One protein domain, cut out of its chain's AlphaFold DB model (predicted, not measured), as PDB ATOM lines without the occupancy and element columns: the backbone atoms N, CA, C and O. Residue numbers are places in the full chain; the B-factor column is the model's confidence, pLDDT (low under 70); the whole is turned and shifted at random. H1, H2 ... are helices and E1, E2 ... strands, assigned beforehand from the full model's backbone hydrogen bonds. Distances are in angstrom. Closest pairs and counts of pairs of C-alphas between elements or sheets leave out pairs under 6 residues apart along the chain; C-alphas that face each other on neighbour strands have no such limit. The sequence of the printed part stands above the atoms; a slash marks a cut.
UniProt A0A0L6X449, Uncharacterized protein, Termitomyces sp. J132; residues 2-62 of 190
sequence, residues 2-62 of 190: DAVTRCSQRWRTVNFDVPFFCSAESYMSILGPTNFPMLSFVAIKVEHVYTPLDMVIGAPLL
ATOM      1  N   ASP A   2     -42.808  36.851 111.249       67.31
ATOM      2  CA  ASP A   2     -44.206  37.074 111.689       67.31
ATOM      3  C   ASP A   2     -45.303  37.059 110.616       67.31
ATOM      4  O   ASP A   2     -46.414  36.594 110.870       67.31
ATOM      5  N   ALA A   3     -45.035  37.560 109.406       78.12
ATOM      6  CA  ALA A   3     -46.064  37.615 108.366       78.12
ATOM      7  C   ALA A   3     -46.487  36.214 107.891       78.12
ATOM      8  O   ALA A   3     -47.675  35.983 107.672       78.12
ATOM      9  N   VAL A   4     -45.538  35.278 107.773       78.50
ATOM     10  CA  VAL A   4     -45.809  33.899 107.338       78.50
ATOM     11  C   VAL A   4     -46.584  33.160 108.422       78.50
ATOM     12  O   VAL A   4     -47.648  32.622 108.135       78.50
ATOM     13  N   THR A   5     -46.134  33.236 109.675       81.56
ATOM     14  CA  THR A   5     -46.803  32.603 110.822       81.56
ATOM     15  C   THR A   5     -48.210  33.150 111.066       81.56
ATOM     16  O   THR A   5     -49.126  32.409 111.413       81.56
ATOM     17  N   ARG A   6     -48.430  34.452 110.859       82.50
ATOM     18  CA  ARG A   6     -49.769  35.044 110.988       82.50
ATOM     19  C   ARG A   6     -50.702  34.595 109.864       82.50
ATOM     20  O   ARG A   6     -51.885  34.356 110.097       82.50
ATOM     21  N   CYS A   7     -50.187  34.501 108.641       86.06
ATOM     22  CA  CYS A   7     -50.979  34.096 107.484       86.06
ATOM     23  C   CYS A   7     -51.240  32.579 107.446       86.06
ATOM     24  O   CYS A   7     -52.318  32.174 107.004       86.06
ATOM     25  N   SER A   8     -50.319  31.758 107.965       87.62
ATOM     26  CA  SER A   8     -50.395  30.288 107.954       87.62
ATOM     27  C   SER A   8     -51.651  29.737 108.627       87.62
ATOM     28  O   SER A   8     -52.198  28.731 108.182       87.62
ATOM     29  N   GLN A   9     -52.177  30.447 109.630       88.62
ATOM     30  CA  GLN A   9     -53.407  30.104 110.358       88.62
ATOM     31  C   GLN A   9     -54.630  29.926 109.449       88.62
ATOM     32  O   GLN A   9     -55.594  29.256 109.814       88.62
ATOM     33  N   ARG A  10     -54.614  30.541 108.261       91.44
ATOM     34  CA  ARG A  10     -55.732  30.535 107.308       91.44
ATOM     35  C   ARG A  10     -55.459  29.695 106.067       91.44
ATOM     36  O   ARG A  10     -56.362  29.520 105.248       91.44
ATOM     37  N   TRP A  11     -54.226  29.236 105.879       93.00
ATOM     38  CA  TRP A  11     -53.842  28.535 104.664       93.00
ATOM     39  C   TRP A  11     -54.374  27.109 104.694       93.00
ATOM     40  O   TRP A  11     -54.091  26.335 105.603       93.00
ATOM     41  N   ARG A  12     -55.161  26.775 103.670       94.44
ATOM     42  CA  ARG A  12     -55.696  25.423 103.457       94.44
ATOM     43  C   ARG A  12     -54.822  24.574 102.550       94.44
ATOM     44  O   ARG A  12     -54.906  23.347 102.593       94.44
ATOM     45  N   THR A  13     -54.006  25.241 101.747       94.50
ATOM     46  CA  THR A  13     -53.202  24.646 100.691       94.50
ATOM     47  C   THR A  13     -51.824  25.266 100.756       94.50
ATOM     48  O   THR A  13     -51.694  26.490 100.774       94.50
ATOM     49  N   VAL A  14     -50.812  24.414 100.760       90.69
ATOM     50  CA  VAL A  14     -49.412  24.801 100.649       90.69
ATOM     51  C   VAL A  14     -48.820  24.046  99.469       90.69
ATOM     52  O   VAL A  14     -48.967  22.831  99.380       90.69
ATOM     53  N   ASN A  15     -48.192  24.768  98.547       92.12
ATOM     54  CA  ASN A  15     -47.481  24.181  97.421       92.12
ATOM     55  C   ASN A  15     -46.127  24.871  97.295       92.12
ATOM     56  O   ASN A  15     -46.069  26.061  96.989       92.12
ATOM     57  N   PHE A  16     -45.066  24.126  97.571       87.00
ATOM     58  CA  PHE A  16     -43.696  24.595  97.491       87.00
ATOM     59  C   PHE A  16     -42.945  23.807  96.432       87.00
ATOM     60  O   PHE A  16     -42.905  22.578  96.460       87.00
ATOM     61  N   ASP A  17     -42.323  24.544  95.525       87.44
ATOM     62  CA  ASP A  17     -41.379  24.022  94.552       87.44
ATOM     63  C   ASP A  17     -40.051  24.721  94.835       87.44
ATOM     64  O   ASP A  17     -39.914  25.922  94.583       87.44
ATOM     65  N   VAL A  18     -39.138  24.025  95.516       80.94
ATOM     66  CA  VAL A  18     -37.856  24.599  95.926       80.94
ATOM     67  C   VAL A  18     -36.906  24.516  94.736       80.94
ATOM     68  O   VAL A  18     -36.590  23.409  94.294       80.94
ATOM     69  N   PRO A  19     -36.426  25.659  94.209       78.44
ATOM     70  CA  PRO A  19     -35.501  25.648  93.088       78.44
ATOM     71  C   PRO A  19     -34.227  24.875  93.432       78.44
ATOM     72  O   PRO A  19     -33.673  25.043  94.517       78.44
ATOM     73  N   PHE A  20     -33.721  24.110  92.465       70.44
ATOM     74  CA  PHE A  20     -32.506  23.290  92.578       70.44
ATOM     75  C   PHE A  20     -31.280  24.056  93.111       70.44
ATOM     76  O   PHE A  20     -30.440  23.516  93.814       70.44
ATOM     77  N   PHE A  21     -31.176  25.350  92.802       75.00
ATOM     78  CA  PHE A  21     -30.032  26.178  93.197       75.00
ATOM     79  C   PHE A  21     -30.093  26.675  94.649       75.00
ATOM     80  O   PHE A  21     -29.176  27.359  95.100       75.00
ATOM     81  N   CYS A  22     -31.180  26.403  95.373       68.38
ATOM     82  CA  CYS A  22     -31.358  26.832  96.753       68.38
ATOM     83  C   CYS A  22     -31.089  25.676  97.718       68.38
ATOM     84  O   CYS A  22     -31.598  24.574  97.533       68.38
ATOM     85  N   SER A  23     -30.359  25.945  98.805       75.69
ATOM     86  CA  SER A  23     -30.238  24.996  99.911       75.69
ATOM     87  C   SER A  23     -31.625  24.739 100.496       75.69
ATOM     88  O   SER A  23     -32.224  25.600 101.149       75.69
ATOM     89  N   ALA A  24     -32.152  23.540 100.257       71.12
ATOM     90  CA  ALA A  24     -33.484  23.174 100.712       71.12
ATOM     91  C   ALA A  24     -33.614  23.303 102.242       71.12
ATOM     92  O   ALA A  24     -34.635  23.773 102.731       71.12
ATOM     93  N   GLU A  25     -32.542  23.045 102.996       73.31
ATOM     94  CA  GLU A  25     -32.482  23.257 104.451       73.31
ATOM     95  C   GLU A  25     -32.770  24.711 104.866       73.31
ATOM     96  O   GLU A  25     -33.487  24.966 105.838       73.31
ATOM     97  N   SER A  26     -32.280  25.692 104.105       74.31
ATOM     98  CA  SER A  26     -32.518  27.108 104.399       74.31
ATOM     99  C   SER A  26     -33.978  27.496 104.167       74.31
ATOM    100  O   SER A  26     -34.520  28.288 104.930       74.31
ATOM    101  N   TYR A  27     -34.649  26.896 103.183       73.06
ATOM    102  CA  TYR A  27     -36.088  27.092 102.975       73.06
ATOM    103  C   TYR A  27     -36.926  26.369 104.030       73.06
ATOM    104  O   TYR A  27     -37.871  26.939 104.576       73.06
ATOM    105  N   MET A  28     -36.559  25.129 104.356       73.31
ATOM    106  CA  MET A  28     -37.277  24.320 105.336       73.31
ATOM    107  C   MET A  28     -37.176  24.897 106.747       73.31
ATOM    108  O   MET A  28     -38.166  24.877 107.473       73.31
ATOM    109  N   SER A  29     -36.044  25.500 107.121       72.75
ATOM    110  CA  SER A  29     -35.891  26.161 108.428       72.75
ATOM    111  C   SER A  29     -36.817  27.371 108.621       72.75
ATOM    112  O   SER A  29     -37.222  27.657 109.746       72.75
ATOM    113  N   ILE A  30     -37.227  28.049 107.540       71.62
ATOM    114  CA  ILE A  30     -38.209  29.147 107.597       71.62
ATOM    115  C   ILE A  30     -39.615  28.608 107.894       71.62
ATOM    116  O   ILE A  30     -40.417  29.270 108.555       71.62
ATOM    117  N   LEU A  31     -39.921  27.408 107.401       69.69
ATOM    118  CA  LEU A  31     -41.243  26.795 107.493       69.69
ATOM    119  C   LEU A  31     -41.416  25.923 108.739       69.69
ATOM    120  O   LEU A  31     -42.514  25.885 109.287       69.69
ATOM    121  N   GLY A  32     -40.344  25.280 109.211       66.19
ATOM    122  CA  GLY A  32     -40.333  24.341 110.338       66.19
ATOM    123  C   GLY A  32     -41.087  24.805 111.591       66.19
ATOM    124  O   GLY A  32     -41.940  24.061 112.066       66.19
ATOM    125  N   PRO A  33     -40.881  26.034 112.104       67.50
ATOM    126  CA  PRO A  33     -41.569  26.494 113.315       67.50
ATOM    127  C   PRO A  33     -43.015  26.968 113.075       67.50
ATOM    128  O   PRO A  33     -43.657  27.483 113.992       67.50
ATOM    129  N   THR A  34     -43.543  26.861 111.852       76.38
ATOM    130  CA  THR A  34     -44.859  27.405 111.503       76.38
ATOM    131  C   THR A  34     -45.955  26.352 111.643       76.38
ATOM    132  O   THR A  34     -45.884  25.283 111.048       76.38
ATOM    133  N   ASN A  35     -47.013  26.681 112.390       83.38
ATOM    134  CA  ASN A  35     -48.199  25.835 112.517       83.38
ATOM    135  C   ASN A  35     -49.237  26.173 111.426       83.38
ATOM    136  O   ASN A  35     -49.499  27.353 111.155       83.38
ATOM    137  N   PHE A  36     -49.849  25.145 110.835       88.88
ATOM    138  CA  PHE A  36     -50.869  25.257 109.792       88.88
ATOM    139  C   PHE A  36     -52.164  24.510 110.182       88.88
ATOM    140  O   PHE A  36     -52.486  23.468 109.606       88.88
ATOM    141  N   PRO A  37     -52.966  25.042 111.122       90.00
ATOM    142  CA  PRO A  37     -54.122  24.326 111.675       90.00
ATOM    143  C   PRO A  37     -55.243  24.059 110.660       90.00
ATOM    144  O   PRO A  37     -56.031  23.132 110.836       90.00
ATOM    145  N   MET A  38     -55.325  24.869 109.602       93.69
ATOM    146  CA  MET A  38     -56.344  24.752 108.552       93.69
ATOM    147  C   MET A  38     -55.857  23.974 107.323       93.69
ATOM    148  O   MET A  38     -56.595  23.870 106.340       93.69
ATOM    149  N   LEU A  39     -54.625  23.456 107.346       93.75
ATOM    150  CA  LEU A  39     -54.012  22.815 106.193       93.75
ATOM    151  C   LEU A  39     -54.722  21.509 105.858       93.75
ATOM    152  O   LEU A  39     -54.863  20.631 106.699       93.75
ATOM    153  N   SER A  40     -55.131  21.393 104.602       95.38
ATOM    154  CA  SER A  40     -55.838  20.236 104.042       95.38
ATOM    155  C   SER A  40     -55.084  19.598 102.875       95.38
ATOM    156  O   SER A  40     -55.281  18.420 102.560       95.38
ATOM    157  N   PHE A  41     -54.189  20.368 102.254       95.94
ATOM    158  CA  PHE A  41     -53.343  19.951 101.150       95.94
ATOM    159  C   PHE A  41     -51.927  20.492 101.328       95.94
ATOM    160  O   PHE A  41     -51.742  21.695 101.522       95.94
ATOM    161  N   VAL A  42     -50.937  19.618 101.169       93.12
ATOM    162  CA  VAL A  42     -49.528  19.992 101.101       93.12
ATOM    163  C   VAL A  42     -48.878  19.342  99.882       93.12
ATOM    164  O   VAL A  42     -49.001  18.139  99.667       93.12
ATOM    165  N   ALA A  43     -48.189  20.147  99.081       93.56
ATOM    166  CA  ALA A  43     -47.293  19.693  98.032       93.56
ATOM    167  C   ALA A  43     -45.921  20.318  98.253       93.56
ATOM    168  O   ALA A  43     -45.818  21.535  98.380       93.56
ATOM    169  N   ILE A  44     -44.878  19.502  98.328       89.69
ATOM    170  CA  ILE A  44     -43.513  19.989  98.504       89.69
ATOM    171  C   ILE A  44     -42.619  19.220  97.564       89.69
ATOM    172  O   ILE A  44     -42.586  17.990  97.604       89.69
ATOM    173  N   LYS A  45     -41.894  19.960  96.735       89.94
ATOM    174  CA  LYS A  45     -40.893  19.419  95.839       89.94
ATOM    175  C   LYS A  45     -39.541  19.995  96.186       89.94
ATOM    176  O   LYS A  45     -39.359  21.210  96.195       89.94
ATOM    177  N   VAL A  46     -38.625  19.097  96.496       85.62
ATOM    178  CA  VAL A  46     -37.224  19.383  96.768       85.62
ATOM    179  C   VAL A  46     -36.382  18.356  96.027       85.62
ATOM    180  O   VAL A  46     -36.882  17.304  95.631       85.62
ATOM    181  N   GLU A  47     -35.106  18.655  95.829       79.81
ATOM    182  CA  GLU A  47     -34.170  17.685  95.265       79.81
ATOM    183  C   GLU A  47     -33.877  16.586  96.298       79.81
ATOM    184  O   GLU A  47     -34.275  15.436  96.118       79.81
ATOM    185  N   HIS A  48     -33.282  16.971  97.430       75.19
ATOM    186  CA  HIS A  48     -33.006  16.094  98.563       75.19
ATOM    187  C   HIS A  48     -33.061  16.887  99.872       75.19
ATOM    188  O   HIS A  48     -32.394  17.912 100.014       75.19
ATOM    189  N   VAL A  49     -33.841  16.411 100.844       71.12
ATOM    190  CA  VAL A  49     -33.891  16.990 102.195       71.12
ATOM    191  C   VAL A  49     -33.822  15.886 103.235       71.12
ATOM    192  O   VAL A  49     -34.574  14.919 103.169       71.12
ATOM    193  N   TYR A  50     -32.951  16.063 104.228       71.50
ATOM    194  CA  TYR A  50     -32.887  15.193 105.406       71.50
ATOM    195  C   TYR A  50     -33.634  15.779 106.610       71.50
ATOM    196  O   TYR A  50     -33.967  15.045 107.541       71.50
ATOM    197  N   THR A  51     -33.936  17.077 106.581       71.81
ATOM    198  CA  THR A  51     -34.638  17.784 107.653       71.81
ATOM    199  C   THR A  51     -36.076  17.273 107.821       71.81
ATOM    200  O   THR A  51     -36.802  17.180 106.827       71.81
ATOM    201  N   PRO A  52     -36.507  16.974 109.059       74.56
ATOM    202  CA  PRO A  52     -37.894  16.659 109.368       74.56
ATOM    203  C   PRO A  52     -38.871  17.759 108.943       74.56
ATOM    204  O   PRO A  52     -38.591  18.956 109.041       74.56
ATOM    205  N   LEU A  53     -40.042  17.340 108.467       76.00
ATOM    206  CA  LEU A  53     -41.123  18.224 108.059       76.00
ATOM    207  C   LEU A  53     -42.036  18.583 109.241       76.00
ATOM    208  O   LEU A  53     -43.198  18.205 109.247       76.00
ATOM    209  N   ASP A  54     -41.554  19.326 110.234       76.81
ATOM    210  CA  ASP A  54     -42.318  19.532 111.484       76.81
ATOM    211  C   ASP A  54     -43.607  20.353 111.305       76.81
ATOM    212  O   ASP A  54     -44.566  20.220 112.068       76.81
ATOM    213  N   MET A  55     -43.684  21.164 110.248       75.75
ATOM    214  CA  MET A  55     -44.818  22.062 110.014       75.75
ATOM    215  C   MET A  55     -46.169  21.357 109.803       75.75
ATOM    216  O   MET A  55     -47.228  21.972 109.934       75.75
ATOM    217  N   VAL A  56     -46.151  20.067 109.467       79.06
ATOM    218  CA  VAL A  56     -47.360  19.254 109.264       79.06
ATOM    219  C   VAL A  56     -47.856  18.582 110.545       79.06
ATOM    220  O   VAL A  56     -48.994  18.119 110.574       79.06
ATOM    221  N   ILE A  57     -47.053  18.557 111.615       81.56
ATOM    222  CA  ILE A  57     -47.439  17.950 112.900       81.56
ATOM    223  C   ILE A  57     -48.676  18.662 113.470       81.56
ATOM    224  O   ILE A  57     -49.575  18.033 114.021       81.56
ATOM    225  N   GLY A  58     -48.766  19.980 113.271       80.38
ATOM    226  CA  GLY A  58     -49.890  20.813 113.705       80.38
ATOM    227  C   GLY A  58     -51.065  20.906 112.722       80.38
ATOM    228  O   GLY A  58     -51.919  21.772 112.900       80.38
ATOM    229  N   ALA A  59     -51.128  20.059 111.687       90.00
ATOM    230  CA  ALA A  59     -52.146  20.117 110.634       90.00
ATOM    231  C   ALA A  59     -53.209  19.000 110.772       90.00
ATOM    232  O   ALA A  59     -53.180  18.019 110.025       90.00
ATOM    233  N   PRO A  60     -54.195  19.121 111.687       90.75
ATOM    234  CA  PRO A  60     -55.166  18.053 111.959       90.75
ATOM    235  C   PRO A  60     -56.110  17.764 110.783       90.75
ATOM    236  O   PRO A  60     -56.664  16.669 110.691       90.75
ATOM    237  N   LEU A  61     -56.303  18.740 109.893       93.44
ATOM    238  CA  LEU A  61     -57.189  18.643 108.730       93.44
ATOM    239  C   LEU A  61     -56.475  18.141 107.469       93.44
ATOM    240  O   LEU A  61     -57.087  18.115 106.399       93.44
ATOM    241  N   LEU A  62     -55.195  17.770 107.569       94.75
ATOM    242  CA  LEU A  62     -54.404  17.367 106.417       94.75
ATOM    243  C   LEU A  62     -54.956  16.065 105.837       94.75
ATOM    244  O   LEU A  62     -55.077  15.062 106.534       94.75
TER     245      LEU A  62
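This is residues 2 to 62 of the 190 residues of an uncharacterized protein of Termitomyces sp. J132 (UniProt A0A0L6X449). What is the main picture? Two parallel strands, E1 and E2, lie side by side as a small two-strand wall, and the chain between them folds back through H2. H1 sits off to one side, away from E2, and after E2 the long unnamed stretch of residues 46 to 62 runs back toward the end where E2 begins. What is it made of, and how large is it? The printed part has 61 residues, with two named helices and two named strands in the order H1, E1, H2, E2; the class is mixed, helices and strands, with only 25 residues in named elements, under half. It is compact, with a radius of gyration of the C-alphas of 11.3 A and spans of 30 by 22 by 17 A.

Where are the strands? E1 is residues 13 to 17, 13.3 A from first to last C-alpha, beginning with C-alpha 13 at (-53.202, 24.646, 100.691). E2 is residues 41 to 45, 13.5 A long, ending with C-alpha 45 at (-40.893, 19.419, 95.839). Where are the helices? H2, the longest helix, is residues 24 to 31, 10.9 A long. H1 is residues 2 to 8, 9.9 A long, and its C-alpha 2 stands at (-44.206, 37.074, 111.689).

How do the two strands stand? E1 and E2 are parallel neighbours, with 5 degrees between their directions. The C-alphas of Asn 15 and Ala 43 face each other at 4.5 A; N 16 and O 43 are within hydrogen-bond range at 2.8 A, as are N 43 and O 14 at 2.8 A. How does the chain pass from one strand to the other? E1, H2 and E2 form a strand-helix-strand unit, two parallel neighbour strands with a helix between them along the chain, and its crossover is right-handed. Where does H1 stand? H1 and H2 are near each other, with 5 pairs of C-alphas within 10 A and no pair within 8 A. H1 and E2 are apart. How are the helix backbones formed? In H1 every O i to N i+4 pair is within hydrogen-bond range; in H2 2 of 4 are, beside 4 of 5 O i to N i+3 pairs.

How far does it reach? The two C-alphas farthest apart, those of Phe 21 and Pro 60, are 32.4 A apart. Is it continuous? The printed part runs from 2 to 62 with no cut. The link from H1 to E1 is tight, with 4 residues; those from E1 to H2, with 6, and from H2 to E2, with 9, are short. Where is confidence low? The mean pLDDT of the printed part is 81.9, and residues 2, 22 and 31 to 33 are under 70.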